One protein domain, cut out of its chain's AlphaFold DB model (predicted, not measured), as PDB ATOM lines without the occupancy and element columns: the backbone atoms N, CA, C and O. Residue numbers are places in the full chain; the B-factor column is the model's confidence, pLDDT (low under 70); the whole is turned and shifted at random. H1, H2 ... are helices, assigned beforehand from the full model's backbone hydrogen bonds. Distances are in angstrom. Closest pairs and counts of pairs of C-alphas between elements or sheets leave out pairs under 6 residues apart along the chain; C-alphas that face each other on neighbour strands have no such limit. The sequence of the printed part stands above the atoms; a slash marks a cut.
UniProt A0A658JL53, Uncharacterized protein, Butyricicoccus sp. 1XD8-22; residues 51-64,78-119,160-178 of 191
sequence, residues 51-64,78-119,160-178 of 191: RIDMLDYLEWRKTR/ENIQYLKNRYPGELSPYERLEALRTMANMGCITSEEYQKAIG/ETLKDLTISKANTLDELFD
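Overview. This is residues 51 to 64, 78 to 119 and 160 to 178 of the 191 residues of an uncharacterized protein of Butyricicoccus sp. 1XD8-22 (UniProt A0A658JL53). The longest helix, H3, runs through the middle, with five shorter helices set loosely round it. H4 folds back beside it as a hairpin, H2 runs the opposite way on its other side, H5 and H6 lie over a further side, and H1 crosses near its first end. The printed part has 75 residues with six named helices, H1 to H6 along the chain, and no named strand: the class is all helix. The whole is compact, with a radius of gyration of the C-alphas of 11.9 A and spans of 34 by 28 by 20 A.

Arrangement. H3, residues 93 to 105, touches H4, residues 111 to 117, with residues 100 to 104 alone; this helical hairpin has a shallow tilt of 21 degrees, opposite ways, and its closest C-alphas, Leu 100 and Tyr 114, are 6.8 A apart. H5, residues 166 to 169, only just touches H3, with 3 pairs of C-alphas within 8 A, the closest Arg 96 and Ile 167 at 7.0 A. H2, residues 78 to 86, is close to H3 but not clearly touching: the closest C-alphas, Leu 83 and Ala 99, are 7.4 A apart. H6, residues 173 to 178, is likewise close but not clearly touching H3, at a steep tilt of 63 degrees. H1, residues 54 to 62, is apart from H4. Every O i to N i+4 pair is within hydrogen-bond range in H1, H2, H3, H4 and H6; H5 is too short for such a pair.

Along the chain. H3 is 18.7 A long, from C-alpha 93 at (240.195, 221.196, 194.237). H1 measures 12.5 A, H2 12.1 A, H4 9.8 A, H6 8.8 A and H5 5.7 A. H6 ends at C-alpha 178, (223.291, 218.511, 193.424).

Size, cuts and confidence. The C-alphas of Glu 78 and Glu 160 are farthest apart, 35.6 A. Residues 65 to 77 and 120 to 159 are not printed, with C-alpha gaps of 20.6 A and 11.6 A. Of the links printed whole, none is long. Residues 51 to 56, 111 to 113, 115 to 119 and 160 to 170 have pLDDT under 70.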
ATOM      1  N   ARG A  51     243.302 217.801 199.584       51.91
ATOM      2  CA  ARG A  51     244.065 218.814 200.329       51.91
ATOM      3  C   ARG A  51     244.194 220.078 199.484       51.91
ATOM      4  O   ARG A  51     244.680 220.007 198.360       51.91
ATOM      5  N   ILE A  52     243.769 221.220 200.020       59.28
ATOM      6  CA  ILE A  52     243.977 222.541 199.415       59.28
ATOM      7  C   ILE A  52     244.939 223.299 200.332       59.28
ATOM      8  O   ILE A  52     244.589 223.633 201.464       59.28
ATOM      9  N   ASP A  53     246.152 223.557 199.852       68.00
ATOM     10  CA  ASP A  53     247.029 224.546 200.474       68.00
ATOM     11  C   ASP A  53     246.562 225.943 200.040       68.00
ATOM     12  O   ASP A  53     246.363 226.210 198.852       68.00
ATOM     13  N   MET A  54     246.324 226.825 201.011       64.62
ATOM     14  CA  MET A  54     245.807 228.164 200.744       64.62
ATOM     15  C   MET A  54     246.846 229.075 200.082       64.62
ATOM     16  O   MET A  54     246.453 229.973 199.341       64.62
ATOM     17  N   LEU A  55     248.145 228.867 200.311       67.81
ATOM     18  CA  LEU A  55     249.194 229.609 199.608       67.81
ATOM     19  C   LEU A  55     249.237 229.184 198.141       67.81
ATOM     20  O   LEU A  55     249.146 230.045 197.264       67.81
ATOM     21  N   ASP A  56     249.233 227.877 197.881       69.19
ATOM     22  CA  ASP A  56     249.191 227.341 196.518       69.19
ATOM     23  C   ASP A  56     247.910 227.765 195.794       69.19
ATOM     24  O   ASP A  56     247.948 228.138 194.625       69.19
ATOM     25  N   TYR A  57     246.771 227.799 196.492       70.25
ATOM     26  CA  TYR A  57     245.518 228.319 195.948       70.25
ATOM     27  C   TYR A  57     245.630 229.794 195.544       70.25
ATOM     28  O   TYR A  57     245.129 230.188 194.489       70.25
ATOM     29  N   LEU A  58     246.274 230.633 196.361       73.12
ATOM     30  CA  LEU A  58     246.457 232.050 196.046       73.12
ATOM     31  C   LEU A  58     247.393 232.257 194.858       73.12
ATOM     32  O   LEU A  58     247.158 233.161 194.057       73.12
ATOM     33  N   GLU A  59     248.435 231.440 194.726       78.88
ATOM     34  CA  GLU A  59     249.325 231.470 193.565       78.88
ATOM     35  C   GLU A  59     248.631 230.964 192.305       78.88
ATOM     36  O   GLU A  59     248.625 231.662 191.291       78.88
ATOM     37  N   TRP A  60     247.947 229.826 192.396       81.62
ATOM     38  CA  TRP A  60     247.111 229.284 191.331       81.62
ATOM     39  C   TRP A  60     246.089 230.318 190.848       81.62
ATOM     40  O   TRP A  60     245.971 230.573 189.648       81.62
ATOM     41  N   ARG A  61     245.414 231.012 191.769       78.50
ATOM     42  CA  ARG A  61     244.394 232.014 191.436       78.50
ATOM     43  C   ARG A  61     244.957 233.208 190.661       78.50
ATOM     44  O   ARG A  61     244.235 233.776 189.847       78.50
ATOM     45  N   LYS A  62     246.224 233.587 190.861       82.06
ATOM     46  CA  LYS A  62     246.871 234.664 190.079       82.06
ATOM     47  C   LYS A  62     247.039 234.300 188.605       82.06
ATOM     48  O   LYS A  62     247.138 235.198 187.777       82.06
ATOM     49  N   THR A  63     247.089 233.009 188.281       83.19
ATOM     50  CA  THR A  63     247.239 232.527 186.899       83.19
ATOM     51  C   THR A  63     245.918 232.483 186.130       83.19
ATOM     52  O   THR A  63     245.923 232.312 184.913       83.19
ATOM     53  N   ARG A  64     244.780 232.643 186.819       81.44
ATOM     54  CA  ARG A  64     243.453 232.563 186.209       81.44
ATOM     55  C   ARG A  64     242.989 233.889 185.637       81.44
ATOM     56  O   ARG A  64     243.302 234.962 186.148       81.44
ATOM     57  N   GLU A  78     221.953 233.073 182.539       85.06
ATOM     58  CA  GLU A  78     223.242 233.698 182.246       85.06
ATOM     59  C   GLU A  78     224.328 233.283 183.251       85.06
ATOM     60  O   GLU A  78     225.431 232.905 182.849       85.06
ATOM     61  N   ASN A  79     224.009 233.269 184.552       85.50
ATOM     62  CA  ASN A  79     224.933 232.819 185.593       85.50
ATOM     63  C   ASN A  79     225.237 231.321 185.471       85.50
ATOM     64  O   ASN A  79     226.396 230.918 185.583       85.50
ATOM     65  N   ILE A  80     224.231 230.491 185.181       86.38
ATOM     66  CA  ILE A  80     224.414 229.048 184.971       86.38
ATOM     67  C   ILE A  80     225.317 228.797 183.759       86.38
ATOM     68  O   ILE A  80     226.266 228.014 183.849       86.38
ATOM     69  N   GLN A  81     225.068 229.478 182.639       87.44
ATOM     70  CA  GLN A  81     225.874 229.316 181.434       87.44
ATOM     71  C   GLN A  81     227.311 229.805 181.646       87.44
ATOM     72  O   GLN A  81     228.251 229.148 181.197       87.44
ATOM     73  N   TYR A  82     227.507 230.909 182.371       88.44
ATOM     74  CA  TYR A  82     228.837 231.385 182.746       88.44
ATOM     75  C   TYR A  82     229.595 230.349 183.583       88.44
ATOM     76  O   TYR A  82     230.750 230.048 183.283       88.44
ATOM     77  N   LEU A  83     228.948 229.766 184.598       87.69
ATOM     78  CA  LEU A  83     229.558 228.740 185.446       87.69
ATOM     79  C   LEU A  83     229.952 227.504 184.624       87.69
ATOM     80  O   LEU A  83     231.085 227.048 184.742       87.69
ATOM     81  N   LYS A  84     229.073 227.018 183.739       87.00
ATOM     82  CA  LYS A  84     229.356 225.871 182.854       87.00
ATOM     83  C   LYS A  84     230.505 226.138 181.881       87.00
ATOM     84  O   LYS A  84     231.322 225.255 181.641       87.00
ATOM     85  N   ASN A  85     230.582 227.350 181.336       88.25
ATOM     86  CA  ASN A  85     231.653 227.735 180.419       88.25
ATOM     87  C   ASN A  85     232.999 227.883 181.140       88.25
ATOM     88  O   ASN A  85     234.033 227.507 180.593       88.25
ATOM     89  N   ARG A  86     232.993 228.453 182.352       88.06
ATOM     90  CA  ARG A  86     234.209 228.716 183.132       88.06
ATOM     91  C   ARG A  86     234.768 227.462 183.801       88.06
ATOM     92  O   ARG A  86     235.983 227.355 183.949       88.06
ATOM     93  N   TYR A  87     233.896 226.540 184.195       87.69
ATOM     94  CA  TYR A  87     234.242 225.336 184.948       87.69
ATOM     95  C   TYR A  87     233.805 224.063 184.196       87.69
ATOM     96  O   TYR A  87     232.910 223.355 184.662       87.69
ATOM     97  N   PRO A  88     234.380 223.777 183.011       82.50
ATOM     98  CA  PRO A  88     234.005 222.606 182.230       82.50
ATOM     99  C   PRO A  88     234.653 221.323 182.773       82.50
ATOM    100  O   PRO A  88     235.835 221.308 183.109       82.50
ATOM    101  N   GLY A  89     233.906 220.218 182.758       83.75
ATOM    102  CA  GLY A  89     234.439 218.884 183.050       83.75
ATOM    103  C   GLY A  89     234.710 218.620 184.534       83.75
ATOM    104  O   GLY A  89     233.924 219.010 185.400       83.75
ATOM    105  N   GLU A  90     235.793 217.888 184.807       81.00
ATOM    106  CA  GLU A  90     236.209 217.542 186.167       81.00
ATOM    107  C   GLU A  90     236.935 218.724 186.822       81.00
ATOM    108  O   GLU A  90     237.925 219.238 186.304       81.00
ATOM    109  N   LEU A  91     236.432 219.154 187.976       77.69
ATOM    110  CA  LEU A  91     236.939 220.296 188.718       77.69
ATOM    111  C   LEU A  91     238.108 219.885 189.597       77.69
ATOM    112  O   LEU A  91     237.977 219.025 190.482       77.69
ATOM    113  N   SER A  92     239.223 220.594 189.446       80.50
ATOM    114  CA  SER A  92     240.295 220.536 190.430       80.50
ATOM    115  C   SER A  92     239.820 221.066 191.796       80.50
ATOM    116  O   SER A  92     238.875 221.855 191.883       80.50
ATOM    117  N   PRO A  93     240.486 220.683 192.896       72.81
ATOM    118  CA  PRO A  93     240.195 221.196 194.237       72.81
ATOM    119  C   PRO A  93     240.058 222.720 194.324       72.81
ATOM    120  O   PRO A  93     239.137 223.245 194.951       72.81
ATOM    121  N   TYR A  94     240.964 223.432 193.655       81.38
ATOM    122  CA  TYR A  94     240.978 224.887 193.616       81.38
ATOM    123  C   TYR A  94     239.799 225.455 192.819       81.38
ATOM    124  O   TYR A  94     239.217 226.461 193.221       81.38
ATOM    125  N   GLU A  95     239.395 224.781 191.742       83.81
ATOM    126  CA  GLU A  95     238.233 225.162 190.932       83.81
ATOM    127  C   GLU A  95     236.924 224.978 191.667       83.81
ATOM    128  O   GLU A  95     236.049 225.826 191.548       83.81
ATOM    129  N   ARG A  96     236.796 223.932 192.483       80.38
ATOM    130  CA  ARG A  96     235.608 223.746 193.325       80.38
ATOM    131  C   ARG A  96     235.452 224.916 194.298       80.38
ATOM    132  O   ARG A  96     234.363 225.476 194.423       80.38
ATOM    133  N   LEU A  97     236.547 225.327 194.945       80.25
ATOM    134  CA  LEU A  97     236.551 226.468 195.866       80.25
ATOM    135  C   LEU A  97     236.278 227.797 195.141       80.25
ATOM    136  O   LEU A  97     235.496 228.620 195.623       80.25
ATOM    137  N   GLU A  98     236.888 228.006 193.971       85.94
ATOM    138  CA  GLU A  98     236.649 229.186 193.134       85.94
ATOM    139  C   GLU A  98     235.188 229.244 192.658       85.94
ATOM    140  O   GLU A  98     234.556 230.302 192.734       85.94
ATOM    141  N   ALA A  99     234.626 228.111 192.233       86.44
ATOM    142  CA  ALA A  99     233.248 227.983 191.779       86.44
ATOM    143  C   ALA A  99     232.257 228.290 192.906       86.44
ATOM    144  O   ALA A  99     231.387 229.138 192.711       86.44
ATOM    145  N   LEU A 100     232.433 227.723 194.107       82.75
ATOM    146  CA  LEU A 100     231.599 228.062 195.270       82.75
ATOM    147  C   LEU A 100     231.650 229.553 195.601       82.75
ATOM    148  O   LEU A 100     230.614 230.179 195.824       82.75
ATOM    149  N   ARG A 101     232.846 230.149 195.614       82.94
ATOM    150  CA  ARG A 101     232.990 231.586 195.873       82.94
ATOM    151  C   ARG A 101     232.313 232.420 194.785       82.94
ATOM    152  O   ARG A 101     231.706 233.444 195.083       82.94
ATOM    153  N   THR A 102     232.400 231.979 193.534       85.12
ATOM    154  CA  THR A 102     231.735 232.624 192.397       85.12
ATOM    155  C   THR A 102     230.216 232.557 192.544       85.12
ATOM    156  O   THR A 102     229.558 233.581 192.407       85.12
ATOM    157  N   MET A 103     229.665 231.394 192.901       84.06
ATOM    158  CA  MET A 103     228.232 231.207 193.150       84.06
ATOM    159  C   MET A 103     227.734 232.076 194.307       84.06
ATOM    160  O   MET A 103     226.667 232.679 194.203       84.06
ATOM    161  N   ALA A 104     228.510 232.190 195.387       79.88
ATOM    162  CA  ALA A 104     228.173 233.069 196.507       79.88
ATOM    163  C   ALA A 104     228.135 234.540 196.067       79.88
ATOM    164  O   ALA A 104     227.176 235.252 196.351       79.88
ATOM    165  N   ASN A 105     229.136 234.984 195.300       80.31
ATOM    166  CA  ASN A 105     229.182 236.350 194.772       80.31
ATOM    167  C   ASN A 105     228.066 236.637 193.748       80.31
ATOM    168  O   ASN A 105     227.616 237.772 193.643       80.31
ATOM    169  N   MET A 106     227.618 235.623 193.003       83.19
ATOM    170  CA  MET A 106     226.460 235.698 192.102       83.19
ATOM    171  C   MET A 106     225.117 235.726 192.843       83.19
ATOM    172  O   MET A 106     224.084 235.843 192.191       83.19
ATOM    173  N   GLY A 107     225.096 235.547 194.168       79.75
ATOM    174  CA  GLY A 107     223.862 235.395 194.945       79.75
ATOM    175  C   GLY A 107     223.153 234.054 194.728       79.75
ATOM    176  O   GLY A 107     221.990 233.907 195.092       79.75
ATOM    177  N   CYS A 108     223.819 233.074 194.103       78.50
ATOM    178  CA  CYS A 108     223.262 231.742 193.848       78.50
ATOM    179  C   CYS A 108     223.162 230.923 195.142       78.50
ATOM    180  O   CYS A 108     222.237 230.136 195.316       78.50
ATOM    181  N   ILE A 109     224.107 231.126 196.059       78.06
ATOM    182  CA  ILE A 109     224.121 230.477 197.371       78.06
ATOM    183  C   ILE A 109     224.259 231.513 198.477       78.06
ATOM    184  O   ILE A 109     224.897 232.555 198.312       78.06
ATOM    185  N   THR A 110     223.669 231.211 199.627       73.25
ATOM    186  CA  THR A 110     223.790 232.025 200.836       73.25
ATOM    187  C   THR A 110     225.150 231.835 201.509       73.25
ATOM    188  O   THR A 110     225.850 230.845 201.290       73.25
ATOM    189  N   SER A 111     225.516 232.762 202.402       67.56
ATOM    190  CA  SER A 111     226.719 232.601 203.228       67.56
ATOM    191  C   SER A 111     226.658 231.331 204.086       67.56
ATOM    192  O   SER A 111     227.682 230.692 204.275       67.56
ATOM    193  N   GLU A 112     225.484 230.937 204.588       65.19
ATOM    194  CA  GLU A 112     225.320 229.697 205.364       65.19
ATOM    195  C   GLU A 112     225.597 228.450 204.518       65.19
ATOM    196  O   GLU A 112     226.326 227.558 204.946       65.19
ATOM    197  N   GLU A 113     225.047 228.393 203.304       66.56
ATOM    198  CA  GLU A 113     225.262 227.279 202.371       66.56
ATOM    199  C   GLU A 113     226.725 227.189 201.938       66.56
ATOM    200  O   GLU A 113     227.276 226.092 201.871       66.56
ATOM    201  N   TYR A 114     227.381 228.335 201.736       70.44
ATOM    202  CA  TYR A 114     228.816 228.388 201.496       70.44
ATOM    203  C   TYR A 114     229.608 227.810 202.678       70.44
ATOM    204  O   TYR A 114     230.416 226.911 202.467       70.44
ATOM    205  N   GLN A 115     229.353 228.267 203.914       63.62
ATOM    206  CA  GLN A 115     230.055 227.791 205.121       63.62
ATOM    207  C   GLN A 115     229.841 226.285 205.345       63.62
ATOM    208  O   GLN A 115     230.790 225.562 205.632       63.62
ATOM    209  N   LYS A 116     228.620 225.783 205.126       65.56
ATOM    210  CA  LYS A 116     228.301 224.347 205.184       65.56
ATOM    211  C   LYS A 116     229.019 223.544 204.098       65.56
ATOM    212  O   LYS A 116     229.507 222.445 204.350       65.56
ATOM    213  N   ALA A 117     229.123 224.079 202.882       64.62
ATOM    214  CA  ALA A 117     229.834 223.418 201.789       64.62
ATOM    215  C   ALA A 117     231.347 223.318 202.055       64.62
ATOM    216  O   ALA A 117     231.965 222.306 201.709       64.62
ATOM    217  N   ILE A 118     231.922 224.328 202.717       65.25
ATOM    218  CA  ILE A 118     233.327 224.339 203.141       65.25
ATOM    219  C   ILE A 118     233.533 223.833 204.582       65.25
ATOM    220  O   ILE A 118     234.624 224.003 205.119       65.25
ATOM    221  N   GLY A 119     232.511 223.216 205.200       57.31
ATOM    222  CA  GLY A 119     232.532 222.574 206.533       57.31
ATOM    223  C   GLY A 119     233.031 223.452 207.679       57.31
ATOM    224  O   GLY A 119     233.635 222.970 208.644       57.31
ATOM    225  N   GLU A 160     244.284 219.452 206.569       52.28
ATOM    226  CA  GLU A 160     243.409 218.673 207.463       52.28
ATOM    227  C   GLU A 160     242.003 219.278 207.595       52.28
ATOM    228  O   GLU A 160     241.017 218.549 207.628       52.28
ATOM    229  N   THR A 161     241.873 220.606 207.601       53.56
ATOM    230  CA  THR A 161     240.565 221.279 207.715       53.56
ATOM    231  C   THR A 161     239.696 221.043 206.481       53.56
ATOM    232  O   THR A 161     238.483 220.892 206.599       53.56
ATOM    233  N   LEU A 162     240.319 220.996 205.300       55.06
ATOM    234  CA  LEU A 162     239.634 220.857 204.019       55.06
ATOM    235  C   LEU A 162     239.442 219.379 203.603       55.06
ATOM    236  O   LEU A 162     238.685 219.080 202.680       55.06
ATOM    237  N   LYS A 163     240.084 218.459 204.334       56.66
ATOM    238  CA  LYS A 163     240.125 217.011 204.086       56.66
ATOM    239  C   LYS A 163     238.752 216.348 204.126       56.66
ATOM    240  O   LYS A 163     238.448 215.534 203.260       56.66
ATOM    241  N   ASP A 164     237.938 216.719 205.110       52.91
ATOM    242  CA  ASP A 164     236.642 216.087 205.394       52.91
ATOM    243  C   ASP A 164     235.458 216.865 204.807       52.91
ATOM    244  O   ASP A 164     234.294 216.573 205.097       52.91
ATOM    245  N   LEU A 165     235.731 217.877 203.981       62.91
ATOM    246  CA  LEU A 165     234.685 218.763 203.501       62.91
ATOM    247  C   LEU A 165     233.780 218.107 202.484       62.91
ATOM    248  O   LEU A 165     234.211 217.372 201.600       62.91
ATOM    249  N   THR A 166     232.513 218.481 202.533       62.53
ATOM    250  CA  THR A 166     231.488 218.055 201.585       62.53
ATOM    251  C   THR A 166     231.852 218.428 200.146       62.53
ATOM    252  O   THR A 166     231.692 217.594 199.260       62.53
ATOM    253  N   ILE A 167     232.451 219.603 199.914       64.94
ATOM    254  CA  ILE A 167     232.939 220.019 198.586       64.94
ATOM    255  C   ILE A 167     233.998 219.068 197.989       64.94
ATOM    256  O   ILE A 167     234.089 218.930 196.769       64.94
ATOM    257  N   SER A 168     234.773 218.359 198.816       65.69
ATOM    258  CA  SER A 168     235.786 217.409 198.326       65.69
ATOM    259  C   SER A 168     235.175 216.216 197.579       65.69
ATOM    260  O   SER A 168     235.865 215.557 196.805       65.69
ATOM    261  N   LYS A 169     233.874 215.967 197.773       68.25
ATOM    262  CA  LYS A 169     233.136 214.843 197.187       68.25
ATOM    263  C   LYS A 169     232.522 215.157 195.821       68.25
ATOM    264  O   LYS A 169     232.117 214.219 195.147       68.25
ATOM    265  N   ALA A 170     232.446 216.434 195.434       69.38
ATOM    266  CA  ALA A 170     231.909 216.864 194.144       69.38
ATOM    267  C   ALA A 170     233.052 217.055 193.142       69.38
ATOM    268  O   ALA A 170     233.858 217.970 193.290       69.38
ATOM    269  N   ASN A 171     233.136 216.184 192.144       71.56
ATOM    270  CA  ASN A 171     234.152 216.199 191.098       71.56
ATOM    271  C   ASN A 171     233.735 217.006 189.874       71.56
ATOM    272  O   ASN A 171     234.598 217.433 189.119       71.56
ATOM    273  N   THR A 172     232.443 217.262 189.687       77.94
ATOM    274  CA  THR A 172     231.930 218.071 188.576       77.94
ATOM    275  C   THR A 172     231.103 219.244 189.087       77.94
ATOM    276  O   THR A 172     230.673 219.279 190.242       77.94
ATOM    277  N   LEU A 173     230.873 220.226 188.215       77.69
ATOM    278  CA  LEU A 173     229.994 221.351 188.526       77.69
ATOM    279  C   LEU A 173     228.555 220.887 188.812       77.69
ATOM    280  O   LEU A 173     227.922 221.407 189.727       77.69
ATOM    281  N   ASP A 174     228.071 219.887 188.073       77.31
ATOM    282  CA  ASP A 174     226.731 219.327 188.266       77.31
ATOM    283  C   ASP A 174     226.615 218.610 189.624       77.31
ATOM    284  O   ASP A 174     225.665 218.848 190.364       77.31
ATOM    285  N   GLU A 175     227.629 217.833 190.029       76.31
ATOM    286  CA  GLU A 175     227.676 217.230 191.374       76.31
ATOM    287  C   GLU A 175     227.719 218.288 192.486       76.31
ATOM    288  O   GLU A 175     227.178 218.086 193.576       76.31
ATOM    289  N   LEU A 176     228.353 219.431 192.221       75.06
ATOM    290  CA  LEU A 176     228.401 220.549 193.155       75.06
ATOM    291  C   LEU A 176     227.029 221.234 193.273       75.06
ATOM    292  O   LEU A 176     226.634 221.597 194.381       75.06
ATOM    293  N   PHE A 177     226.272 221.348 192.175       79.94
ATOM    294  CA  PHE A 177     224.876 221.800 192.205       79.94
ATOM    295  C   PHE A 177     223.975 220.841 192.989       79.94
ATOM    296  O   PHE A 177     223.234 221.285 193.867       79.94
ATOM    297  N   ASP A 178     224.080 219.537 192.731       75.62
ATOM    298  CA  ASP A 178     223.291 218.511 193.424       75.62
ATOM    299  C   ASP A 178     223.568 218.499 194.935       75.62
ATOM    300  O   ASP A 178     222.650 218.372 195.752       75.62
TER     301      ASP A 178